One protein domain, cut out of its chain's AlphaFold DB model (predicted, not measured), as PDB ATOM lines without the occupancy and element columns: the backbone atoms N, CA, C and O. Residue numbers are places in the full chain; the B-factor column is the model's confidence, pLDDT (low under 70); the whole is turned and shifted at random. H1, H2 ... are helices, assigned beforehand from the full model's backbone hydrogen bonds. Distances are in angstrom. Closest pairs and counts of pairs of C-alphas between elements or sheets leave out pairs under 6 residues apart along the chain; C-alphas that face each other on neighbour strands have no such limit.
ATOM      1  N   LEU A 949      97.589  80.060  89.369       75.56
ATOM      2  CA  LEU A 949      97.416  81.499  89.171       75.56
ATOM      3  C   LEU A 949      96.379  81.835  88.089       75.56
ATOM      4  O   LEU A 949      95.747  82.892  88.161       75.56
ATOM      5  N   ALA A 950      96.175  80.967  87.089       80.69
ATOM      6  CA  ALA A 950      95.120  81.151  86.097       80.69
ATOM      7  C   ALA A 950      93.729  80.869  86.693       80.69
ATOM      8  O   ALA A 950      92.813  81.671  86.497       80.69
ATOM      9  N   THR A 951      93.588  79.795  87.473       83.25
ATOM     10  CA  THR A 951      92.374  79.430  88.221       83.25
ATOM     11  C   THR A 951      92.003  80.500  89.248       83.25
ATOM     12  O   THR A 951      90.868  80.978  89.234       83.25
ATOM     13  N   LEU A 952      92.954  80.955  90.070       76.88
ATOM     14  CA  LEU A 952      92.787  82.079  90.999       76.88
ATOM     15  C   LEU A 952      92.266  83.327  90.279       76.88
ATOM     16  O   LEU A 952      91.234  83.901  90.636       76.88
ATOM     17  N   ARG A 953      92.973  83.741  89.220       83.88
ATOM     18  CA  ARG A 953      92.590  84.905  88.422       83.88
ATOM     19  C   ARG A 953      91.196  84.726  87.827       83.88
ATOM     20  O   ARG A 953      90.443  85.694  87.772       83.88
ATOM     21  N   GLN A 954      90.823  83.520  87.406       86.19
ATOM     22  CA  GLN A 954      89.477  83.244  86.922       86.19
ATOM     23  C   GLN A 954      88.427  83.374  88.036       86.19
ATOM     24  O   GLN A 954      87.374  83.956  87.778       86.19
ATOM     25  N   GLN A 955      88.698  82.921  89.265       83.94
ATOM     26  CA  GLN A 955      87.793  83.107  90.408       83.94
ATOM     27  C   GLN A 955      87.584  84.597  90.722       83.94
ATOM     28  O   GLN A 955      86.453  85.082  90.647       83.94
ATOM     29  N   ILE A 956      88.658  85.359  90.962       81.88
ATOM     30  CA  ILE A 956      88.532  86.781  91.325       81.88
ATOM     31  C   ILE A 956      87.900  87.586  90.179       81.88
ATOM     32  O   ILE A 956      86.987  88.378  90.417       81.88
ATOM     33  N   LEU A 957      88.289  87.355  88.919       84.44
ATOM     34  CA  LEU A 957      87.705  88.080  87.783       84.44
ATOM     35  C   LEU A 957      86.245  87.702  87.489       84.44
ATOM     36  O   LEU A 957      85.499  88.575  87.036       84.44
ATOM     37  N   SER A 958      85.823  86.458  87.752       89.62
ATOM     38  CA  SER A 958      84.431  86.013  87.556       89.62
ATOM     39  C   SER A 958      83.487  86.381  88.706       89.62
ATOM     40  O   SER A 958      82.272  86.380  88.507       89.62
ATOM     41  N   SER A 959      84.017  86.757  89.875       88.50
ATOM     42  CA  SER A 959      83.210  87.286  90.980       88.50
ATOM     43  C   SER A 959      82.380  88.508  90.549       88.50
ATOM     44  O   SER A 959      82.788  89.293  89.689       88.50
ATOM     45  N   ASN A 960      81.220  88.733  91.174       91.69
ATOM     46  CA  ASN A 960      80.398  89.927  90.923       91.69
ATOM     47  C   ASN A 960      80.839  91.139  91.777       91.69
ATOM     48  O   ASN A 960      80.007  91.893  92.277       91.69
ATOM     49  N   LYS A 961      82.152  91.280  91.983       92.06
ATOM     50  CA  LYS A 961      82.800  92.402  92.672       92.06
ATOM     51  C   LYS A 961      83.169  93.522  91.687       92.06
ATOM     52  O   LYS A 961      83.359  93.278  90.490       92.06
ATOM     53  N   THR A 962      83.288  94.749  92.185       91.75
ATOM     54  CA  THR A 962      83.779  95.914  91.432       91.75
ATOM     55  C   THR A 962      85.259  95.776  91.066       91.75
ATOM     56  O   THR A 962      85.980  94.939  91.606       91.75
ATOM     57  N   ALA A 963      85.748  96.628  90.159       87.75
ATOM     58  CA  ALA A 963      87.162  96.632  89.781       87.75
ATOM     59  C   ALA A 963      88.115  96.970  90.946       87.75
ATOM     60  O   ALA A 963      89.261  96.528  90.928       87.75
ATOM     61  N   ASN A 964      87.632  97.706  91.958       90.12
ATOM     62  CA  ASN A 964      88.378  98.026  93.176       90.12
ATOM     63  C   ASN A 964      88.479  96.815  94.101       90.12
ATOM     64  O   ASN A 964      89.581  96.375  94.396       90.12
ATOM     65  N   GLU A 965      87.344  96.217  94.463       88.75
ATOM     66  CA  GLU A 965      87.310  95.013  95.304       88.75
ATOM     67  C   GLU A 965      88.099  93.856  94.659       88.75
ATOM     68  O   GLU A 965      88.855  93.178  95.338       88.75
ATOM     69  N   LYS A 966      88.026  93.679  93.329       89.81
ATOM     70  CA  LYS A 966      88.851  92.688  92.606       89.81
ATOM     71  C   LYS A 966      90.346  92.993  92.656       89.81
ATOM     72  O   LYS A 966      91.152  92.068  92.650       89.81
ATOM     73  N   ALA A 967      90.726  94.268  92.647       86.88
ATOM     74  CA  ALA A 967      92.119  94.681  92.774       86.88
ATOM     75  C   ALA A 967      92.629  94.519  94.214       86.88
ATOM     76  O   ALA A 967      93.791  94.165  94.399       86.88
ATOM     77  N   GLU A 968      91.769  94.725  95.212       85.06
ATOM     78  CA  GLU A 968      92.041  94.459  96.627       85.06
ATOM     79  C   GLU A 968      92.189  92.952  96.877       85.06
ATOM     80  O   GLU A 968      93.237  92.542  97.364       85.06
ATOM     81  N   ASP A 969      91.237  92.118  96.437       82.56
ATOM     82  CA  ASP A 969      91.325  90.647  96.468       82.56
ATOM     83  C   ASP A 969      92.656  90.148  95.882       82.56
ATOM     84  O   ASP A 969      93.426  89.452  96.544       82.56
ATOM     85  N   LEU A 970      92.967  90.571  94.646       82.44
ATOM     86  CA  LEU A 970      94.180  90.174  93.927       82.44
ATOM     87  C   LEU A 970      95.471  90.620  94.617       82.44
ATOM     88  O   LEU A 970      96.515  90.067  94.293       82.44
ATOM     89  N   LEU A 971      95.429  91.605  95.519       81.00
ATOM     90  CA  LEU A 971      96.575  92.054  96.316       81.00
ATOM     91  C   LEU A 971      96.632  91.399  97.705       81.00
ATOM     92  O   LEU A 971      97.733  91.196  98.218       81.00
ATOM     93  N   LEU A 972      95.476  91.083  98.296       75.31
ATOM     94  CA  LEU A 972      95.323  90.618  99.676       75.31
ATOM     95  C   LEU A 972      95.297  89.090  99.800       75.31
ATOM     96  O   LEU A 972      96.034  88.545 100.619       75.31
ATOM     97  N   GLU A 973      94.476  88.391  99.008       64.62
ATOM     98  CA  GLU A 973      94.204  86.956  99.209       64.62
ATOM     99  C   GLU A 973      95.444  86.083  98.964       64.62
ATOM    100  O   GLU A 973      95.643  85.079  99.642       64.62
ATOM    101  N   HIS A 974      96.295  86.471  98.009       56.56
ATOM    102  CA  HIS A 974      97.283  85.566  97.410       56.56
ATOM    103  C   HIS A 974      98.749  85.971  97.565       56.56
ATOM    104  O   HIS A 974      99.578  85.641  96.720       56.56
ATOM    105  N   ARG A 975      99.074  86.680  98.656       59.22
ATOM    106  CA  ARG A 975     100.450  87.069  99.018       59.22
ATOM    107  C   ARG A 975     101.264  87.567  97.814       59.22
ATOM    108  O   ARG A 975     102.306  87.020  97.469       59.22
ATOM    109  N   VAL A 976     100.817  88.640  97.164       63.34
ATOM    110  CA  VAL A 976     101.474  89.180  95.952       63.34
ATOM    111  C   VAL A 976     102.951  89.571  96.149       63.34
ATOM    112  O   VAL A 976     103.669  89.767  95.168       63.34
ATOM    113  N   ASN A 977     103.411  89.669  97.395       63.34
ATOM    114  CA  ASN A 977     104.809  89.900  97.758       63.34
ATOM    115  C   ASN A 977     105.674  88.621  97.708       63.34
ATOM    116  O   ASN A 977     106.883  88.734  97.528       63.34
ATOM    117  N   ASP A 978     105.065  87.438  97.840       72.75
ATOM    118  CA  ASP A 978     105.719  86.122  97.784       72.75
ATOM    119  C   ASP A 978     105.845  85.620  96.329       72.75
ATOM    120  O   ASP A 978     106.746  84.842  96.017       72.75
ATOM    121  N   LEU A 979     104.969  86.082  95.421       75.94
ATOM    122  CA  LEU A 979     105.015  85.743  93.992       75.94
ATOM    123  C   LEU A 979     106.303  86.247  93.331       75.94
ATOM    124  O   LEU A 979     106.669  87.422  93.451       75.94
ATOM    125  N   SER A 980     106.942  85.407  92.514       84.25
ATOM    126  CA  SER A 980     108.075  85.855  91.710       84.25
ATOM    127  C   SER A 980     107.655  86.901  90.672       84.25
ATOM    128  O   SER A 980     106.502  87.013  90.241       84.25
ATOM    129  N   LYS A 981     108.641  87.665  90.199       81.38
ATOM    130  CA  LYS A 981     108.453  88.736  89.212       81.38
ATOM    131  C   LYS A 981     107.764  88.271  87.924       81.38
ATOM    132  O   LYS A 981     107.051  89.068  87.313       81.38
ATOM    133  N   ASP A 982     107.983  87.026  87.506       84.94
ATOM    134  CA  ASP A 982     107.420  86.485  86.268       84.94
ATOM    135  C   ASP A 982     106.078  85.763  86.486       84.94
ATOM    136  O   ASP A 982     105.220  85.836  85.608       84.94
ATOM    137  N   GLU A 983     105.814  85.204  87.669       82.62
ATOM    138  CA  GLU A 983     104.467  84.771  88.087       82.62
ATOM    139  C   GLU A 983     103.514  85.964  88.216       82.62
ATOM    140  O   GLU A 983     102.430  85.963  87.635       82.62
ATOM    141  N   TRP A 984     103.956  87.047  88.865       83.81
ATOM    142  CA  TRP A 984     103.218  88.312  88.933       83.81
ATOM    143  C   TRP A 984     102.903  88.869  87.534       83.81
ATOM    144  O   TRP A 984     101.804  89.367  87.283       83.81
ATOM    145  N   ARG A 985     103.826  88.728  86.571       84.44
ATOM    146  CA  ARG A 985     103.577  89.087  85.163       84.44
ATOM    147  C   ARG A 985     102.542  88.181  84.500       84.44
ATOM    148  O   ARG A 985     101.679  88.709  83.805       84.44
ATOM    149  N   GLN A 986     102.606  86.864  84.702       82.56
ATOM    150  CA  GLN A 986     101.621  85.913  84.168       82.56
ATOM    151  C   GLN A 986     100.219  86.162  84.744       82.56
ATOM    152  O   GLN A 986      99.238  86.149  83.995       82.56
ATOM    153  N   LEU A 987     100.134  86.482  86.039       82.50
ATOM    154  CA  LEU A 987      98.899  86.888  86.701       82.50
ATOM    155  C   LEU A 987      98.326  88.150  86.032       82.50
ATOM    156  O   LEU A 987      97.206  88.107  85.525       82.50
ATOM    157  N   ILE A 988      99.106  89.238  85.915       84.25
ATOM    158  CA  ILE A 988      98.644  90.495  85.287       84.25
ATOM    159  C   ILE A 988      98.316  90.351  83.792       84.25
ATOM    160  O   ILE A 988      97.462  91.087  83.296       84.25
ATOM    161  N   ALA A 989      98.957  89.431  83.059       84.19
ATOM    162  CA  ALA A 989      98.935  89.374  81.590       84.19
ATOM    163  C   ALA A 989      97.539  89.290  80.937       84.19
ATOM    164  O   ALA A 989      97.412  89.569  79.746       84.19
ATOM    165  N   GLY A 990      96.492  88.952  81.695       82.19
ATOM    166  CA  GLY A 990      95.104  89.137  81.267       82.19
ATOM    167  C   GLY A 990      94.152  89.507  82.405       82.19
ATOM    168  O   GLY A 990      93.017  89.027  82.430       82.19
ATOM    169  N   ILE A 991      94.618  90.318  83.360       88.88
ATOM    170  CA  ILE A 991      93.731  91.126  84.206       88.88
ATOM    171  C   ILE A 991      93.171  92.263  83.324       88.88
ATOM    172  O   ILE A 991      93.958  92.913  82.629       88.88
ATOM    173  N   PRO A 992      91.848  92.523  83.322       89.75
ATOM    174  CA  PRO A 992      91.237  93.649  82.617       89.75
ATOM    175  C   PRO A 992      91.888  94.998  82.959       89.75
ATOM    176  O   PRO A 992      92.300  95.232  84.093       89.75
ATOM    177  N   GLU A 993      91.993  95.900  81.979       89.88
ATOM    178  CA  GLU A 993      92.729  97.170  82.131       89.88
ATOM    179  C   GLU A 993      92.146  98.115  83.196       89.88
ATOM    180  O   GLU A 993      92.859  98.978  83.698       89.88
ATOM    181  N   ASP A 994      90.875  97.975  83.566       90.25
ATOM    182  CA  ASP A 994      90.252  98.657  84.703       90.25
ATOM    183  C   ASP A 994      90.780  98.120  86.045       90.25
ATOM    184  O   ASP A 994      91.386  98.880  86.800       90.25
ATOM    185  N   VAL A 995      90.676  96.808  86.295       88.19
ATOM    186  CA  VAL A 995      91.225  96.154  87.502       88.19
ATOM    187  C   VAL A 995      92.742  96.366  87.599       88.19
ATOM    188  O   VAL A 995      93.281  96.633  88.666       88.19
ATOM    189  N   LYS A 996      93.457  96.316  86.471       88.56
ATOM    190  CA  LYS A 996      94.911  96.513  86.389       88.56
ATOM    191  C   LYS A 996      95.345  97.956  86.683       88.56
ATOM    192  O   LYS A 996      96.371  98.154  87.336       88.56
ATOM    193  N   LYS A 997      94.580  98.967  86.245       89.50
ATOM    194  CA  LYS A 997      94.787 100.368  86.668       89.50
ATOM    195  C   LYS A 997      94.558 100.527  88.163       89.50
ATOM    196  O   LYS A 997      95.304 101.257  88.808       89.50
ATOM    197  N   GLU A 998      93.566  99.826  88.696       89.75
ATOM    198  CA  GLU A 998      93.191  99.909  90.100       89.75
ATOM    199  C   GLU A 998      94.234  99.237  91.011       89.75
ATOM    200  O   GLU A 998      94.721  99.869  91.942       89.75
ATOM    201  N   ILE A 999      94.764  98.067  90.631       86.50
ATOM    202  CA  ILE A 999      95.989  97.482  91.219       86.50
ATOM    203  C   ILE A 999      97.148  98.495  91.206       86.50
ATOM    204  O   ILE A 999      97.900  98.604  92.175       86.50
ATOM    205  N   GLY A1000      97.295  99.261  90.118       84.12
ATOM    206  CA  GLY A1000      98.278 100.341  90.014       84.12
ATOM    207  C   GLY A1000      98.035 101.491  90.999       84.12
ATOM    208  O   GLY A1000      98.989 101.965  91.619       84.12
ATOM    209  N   ARG A1001      96.777 101.917  91.186       87.88
ATOM    210  CA  ARG A1001      96.386 102.954  92.159       87.88
ATOM    211  C   ARG A1001      96.623 102.478  93.592       87.88
ATOM    212  O   ARG A1001      97.244 103.206  94.362       87.88
ATOM    213  N   LEU A1002      96.199 101.259  93.924       82.25
ATOM    214  CA  LEU A1002      96.350 100.660  95.250       82.25
ATOM    215  C   LEU A1002      97.823 100.434  95.611       82.25
ATOM    216  O   LEU A1002      98.242 100.861  96.684       82.25
ATOM    217  N   LYS A1003      98.655  99.883  94.710       77.44
ATOM    218  CA  LYS A1003     100.106  99.780  94.966       77.44
ATOM    219  C   LYS A1003     100.766 101.156  95.128       77.44
ATOM    220  O   LYS A1003     101.616 101.312  95.999       77.44
ATOM    221  N   ALA A1004     100.361 102.168  94.356       73.69
ATOM    222  CA  ALA A1004     100.875 103.533  94.511       73.69
ATOM    223  C   ALA A1004     100.400 104.236  95.802       73.69
ATOM    224  O   ALA A1004     101.089 105.133  96.287       73.69
ATOM    225  N   ALA A1005      99.248 103.848  96.356       70.44
ATOM    226  CA  ALA A1005      98.779 104.306  97.661       70.44
ATOM    227  C   ALA A1005      99.526 103.601  98.807       70.44
ATOM    228  O   ALA A1005     100.046 104.276  99.689       70.44
ATOM    229  N   ALA A1006      99.656 102.271  98.738       65.00
ATOM    230  CA  ALA A1006     100.332 101.455  99.747       65.00
ATOM    231  C   ALA A1006     101.808 101.845  99.944       65.00
ATOM    232  O   ALA A1006     102.275 101.922 101.079       65.00
ATOM    233  N   VAL A1007     102.525 102.150  98.852       60.00
ATOM    234  CA  VAL A1007     103.905 102.667  98.922       60.00
ATOM    235  C   VAL A1007     103.957 103.988  99.689       60.00
ATOM    236  O   VAL A1007     104.749 104.099 100.613       60.00
ATOM    237  N   ARG A1008     103.059 104.943  99.409       60.34
ATOM    238  CA  ARG A1008     103.030 106.222 100.143       60.34
ATOM    239  C   ARG A1008     102.750 106.033 101.627       60.34
ATOM    240  O   ARG A1008     103.452 106.612 102.435       60.34
ATOM    241  N   THR A1009     101.790 105.184 101.995       57.84
ATOM    242  CA  THR A1009     101.525 104.909 103.415       57.84
ATOM    243  C   THR A1009     102.703 104.226 104.116       57.84
ATOM    244  O   THR A1009     102.892 104.437 105.308       57.84
ATOM    245  N   LEU A1010     103.515 103.441 103.397       52.06
ATOM    246  CA  LEU A1010     104.760 102.880 103.928       52.06
ATOM    247  C   LEU A1010     105.857 103.946 104.052       52.06
ATOM    248  O   LEU A1010     106.533 103.974 105.078       52.06
ATOM    249  N   ASP A1011     106.005 104.837 103.070       47.44
ATOM    250  CA  ASP A1011     106.929 105.975 103.131       47.44
ATOM    251  C   ASP A1011     106.567 106.900 104.313       47.44
ATOM    252  O   ASP A1011     107.418 107.192 105.152       47.44
ATOM    253  N   ASP A1012     105.290 107.279 104.445       44.31
ATOM    254  CA  ASP A1012     104.759 108.132 105.518       44.31
ATOM    255  C   ASP A1012     104.979 107.499 106.909       44.31
ATOM    256  O   ASP A1012     105.481 108.156 107.823       44.31
ATOM    257  N   VAL A1013     104.674 106.204 107.077       48.38
ATOM    258  CA  VAL A1013     104.928 105.468 108.335       48.38
ATOM    259  C   VAL A1013     106.426 105.327 108.615       48.38
ATOM    260  O   VAL A1013     106.837 105.437 109.770       48.38
ATOM    261  N   THR A1014     107.260 105.143 107.587       50.28
ATOM    262  CA  THR A1014     108.722 105.081 107.745       50.28
ATOM    263  C   THR A1014     109.261 106.423 108.238       50.28
ATOM    264  O   THR A1014     109.980 106.448 109.237       50.28
ATOM    265  N   ILE A1015     108.838 107.535 107.626       56.22
ATOM    266  CA  ILE A1015     109.195 108.905 108.031       56.22
ATOM    267  C   ILE A1015     108.775 109.177 109.482       56.22
ATOM    268  O   ILE A1015     109.574 109.703 110.258       56.22
ATOM    269  N   ILE A1016     107.560 108.777 109.878       59.75
ATOM    270  CA  ILE A1016     107.095 108.893 111.268       59.75
ATOM    271  C   ILE A1016     107.984 108.058 112.200       59.75
ATOM    272  O   ILE A1016     108.475 108.583 113.197       59.75
ATOM    273  N   SER A1017     108.253 106.792 111.865       50.28
ATOM    274  CA  SER A1017     109.070 105.903 112.703       50.28
ATOM    275  C   SER A1017     110.503 106.414 112.887       50.28
ATOM    276  O   SER A1017     111.038 106.364 113.996       50.28
ATOM    277  N   GLU A1018     111.107 106.979 111.838       66.94
ATOM    278  CA  GLU A1018     112.454 107.536 111.894       66.94
ATOM    279  C   GLU A1018     112.481 108.860 112.675       66.94
ATOM    280  O   GLU A1018     113.382 109.076 113.487       66.94
ATOM    281  N   ALA A1019     111.470 109.720 112.508       64.56
ATOM    282  CA  ALA A1019     111.317 110.928 113.314       64.56
ATOM    283  C   ALA A1019     111.150 110.597 114.809       64.56
ATOM    284  O   ALA A1019     111.822 111.200 115.646       64.56
ATOM    285  N   THR A1020     110.328 109.599 115.153       65.50
ATOM    286  CA  THR A1020     110.150 109.127 116.535       65.50
ATOM    287  C   THR A1020     111.433 108.509 117.099       65.50
ATOM    288  O   THR A1020     111.811 108.833 118.225       65.50
ATOM    289  N   ALA A1021     112.152 107.686 116.329       56.72
ATOM    290  CA  ALA A1021     113.427 107.108 116.758       56.72
ATOM    291  C   ALA A1021     114.500 108.186 117.005       56.72
ATOM    292  O   ALA A1021     115.196 108.150 118.020       56.72
ATOM    293  N   ARG A1022     114.593 109.191 116.121       68.25
ATOM    294  CA  ARG A1022     115.498 110.343 116.278       68.25
ATOM    295  C   ARG A1022     115.109 111.225 117.472       68.25
ATOM    296  O   ARG A1022     115.997 111.700 118.175       68.25
ATOM    297  N   ALA A1023     113.815 111.417 117.741       68.62
ATOM    298  CA  ALA A1023     113.338 112.143 118.922       68.62
ATOM    299  C   ALA A1023     113.678 111.404 120.229       68.62
ATOM    300  O   ALA A1023     114.213 112.010 121.153       68.62
ATOM    301  N   PHE A1024     113.460 110.086 120.281       61.47
ATOM    302  CA  PHE A1024     113.824 109.262 121.437       61.47
ATOM    303  C   PHE A1024     115.343 109.240 121.682       61.47
ATOM    304  O   PHE A1024     115.789 109.320 122.824       61.47
ATOM    305  N   HIS A1025     116.152 109.211 120.616       70.56
ATOM    306  CA  HIS A1025     117.610 109.318 120.723       70.56
ATOM    307  C   HIS A1025     118.060 110.669 121.304       70.56
ATOM    308  O   HIS A1025     118.995 110.697 122.098       70.56
ATOM    309  N   ARG A1026     117.394 111.780 120.952       72.31
ATOM    310  CA  ARG A1026     117.685 113.103 121.534       72.31
ATOM    311  C   ARG A1026     117.350 113.160 123.018       72.31
ATOM    312  O   ARG A1026     118.234 113.494 123.792       72.31
ATOM    313  N   LEU A1027     116.149 112.729 123.412       72.62
ATOM    314  CA  LEU A1027     115.748 112.671 124.827       72.62
ATOM    315  C   LEU A1027     116.733 111.845 125.669       72.62
ATOM    316  O   LEU A1027     117.079 112.240 126.777       72.62
ATOM    317  N   LYS A1028     117.244 110.734 125.122       76.94
ATOM    318  CA  LYS A1028     118.262 109.911 125.788       76.94
ATOM    319  C   LYS A1028     119.631 110.601 125.890       76.94
ATOM    320  O   LYS A1028     120.304 110.436 126.899       76.94
ATOM    321  N   GLN A1029     120.043 111.374 124.884       74.19
ATOM    322  CA  GLN A1029     121.276 112.174 124.954       74.19
ATOM    323  C   GLN A1029     121.143 113.368 125.908       74.19
ATOM    324  O   GLN A1029     122.110 113.723 126.575       74.19
ATOM    325  N   GLU A1030     119.955 113.965 125.996       75.75
ATOM    326  CA  GLU A1030     119.630 115.015 126.963       75.75
ATOM    327  C   GLU A1030     119.691 114.446 128.395       75.75
ATOM    328  O   GLU A1030     120.446 114.970 129.213       75.75
ATOM    329  N   GLU A1031     119.047 113.301 128.661       71.62
ATOM    330  CA  GLU A1031     119.128 112.571 129.943       71.62
ATOM    331  C   GLU A1031     120.571 112.172 130.313       71.62
ATOM    332  O   GLU A1031     121.002 112.379 131.449       71.62
ATOM    333  N   GLU A1032     121.359 111.659 129.359       72.06
ATOM    334  CA  GLU A1032     122.781 111.342 129.569       72.06
ATOM    335  C   GLU A1032     123.623 112.598 129.870       72.06
ATOM    336  O   GLU A1032     124.529 112.539 130.703       72.06
ATOM    337  N   SER A1033     123.300 113.752 129.272       65.38
ATOM    338  CA  SER A1033     124.008 115.016 129.530       65.38
ATOM    339  C   SER A1033     123.676 115.637 130.897       65.38
ATOM    340  O   SER A1033     124.586 116.078 131.602       65.38
ATOM    341  N   GLU A1034     122.412 115.585 131.339       63.56
ATOM    342  CA  GLU A1034     122.024 115.980 132.704       63.56
ATOM    343  C   GLU A1034     122.658 115.048 133.759       63.56
ATOM    344  O   GLU A1034     122.982 115.463 134.882       63.56
ATOM    345  N   GLN A1035     122.880 113.780 133.400       51.75
ATOM    346  CA  GLN A1035     123.556 112.801 134.248       51.75
ATOM    347  C   GLN A1035     125.076 113.044 134.337       51.75
ATOM    348  O   GLN A1035     125.641 112.904 135.426       51.75
ATOM    349  N   GLU A1036     125.748 113.484 133.265       53.25
ATOM    350  CA  GLU A1036     127.149 113.933 133.351       53.25
ATOM    351  C   GLU A1036     127.299 115.206 134.200       53.25
ATOM    352  O   GLU A1036     128.138 115.233 135.106       53.25
TER     353      GLU A1036
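AT A GLANCE: This is residues 949 to 1036 of the 1196 residues of an uncharacterized protein of Trebouxia sp. A1-2 (UniProt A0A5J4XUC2). One very long, unbent helix, H4, sticks out like an arm from a small compact head made of the short helices H1, H2 and H3 together with H4's own first turns. In the head H1 touches both H2 and H3, and H2 packs on the beginning of H4; residues 1004 to 1036 of H4 stand free and make the length of the whole. The printed part has 88 residues, with four named helices in the order H1, H2, H3, H4 and no named strand; its class is all helix. It is extended, with a radius of gyration of the C-alphas of 20.8 A and spans of 68 by 24 by 16 A.

HOW THE PARTS SIT: H1, residues 949 to 958, and H2, residues 963 to 972, form a helical hairpin. They touch, closest at the C-alphas of Ile 956 and Lys 966, 6.1 A apart, and run opposite ways at a shallow tilt of 33 degrees, only just short of steep. H3, residues 981 to 988, touches H1, closest at the C-alphas of Leu 949 and Leu 987, 6.1 A apart; the two run the same way at a shallow tilt of 30 degrees. H2 and H3 are apart. H4, residues 993 to 1036, touches H2 with residues 994 to 1002 alone. The closest C-alphas there are those of Ala 963 and Val 995, 4.7 A apart, and the two helices run the same way at a steep tilt of 51 degrees. H3 and H4 are close but not clearly touching: their closest C-alphas, of Ile 988 and Lys 996, are 7.2 A apart. H1 and H4 are apart. The packing of the helices is only just mostly aligned, with 2 of 3 touching pairs at a shallow tilt. In H1, H2 and H3 every O i to N i+4 pair is within hydrogen-bond range; in H4 39 of 40 are.

IN THESE COORDINATES: H1 begins at C-alpha 949, at (97.416, 81.499, 89.171), and is 13.8 A from first to last C-alpha. H2 is 14.2 A long and H3 10.7 A. H4 begins at C-alpha 993, at (92.729, 97.170, 82.131), and ends 63.9 A away at C-alpha 1036, at (127.149, 113.933, 133.351).

THE WHOLE: The C-alphas farthest apart, those of Ser 958 and Glu 1036, are 68.6 A from each other. Without residues 1004 to 1036 the body of 55 residues spans 27 by 23 by 18 A, with a radius of gyration of 10.0 A. The printed part has no cut. The links H1 to H2 and H3 to H4 are tight, the link H2 to H3 is short, and no link is long. The mean pLDDT of the printed part is 75.2; residues 973 to 977, 1006 to 1024 and 1033 to 1036 are under 70.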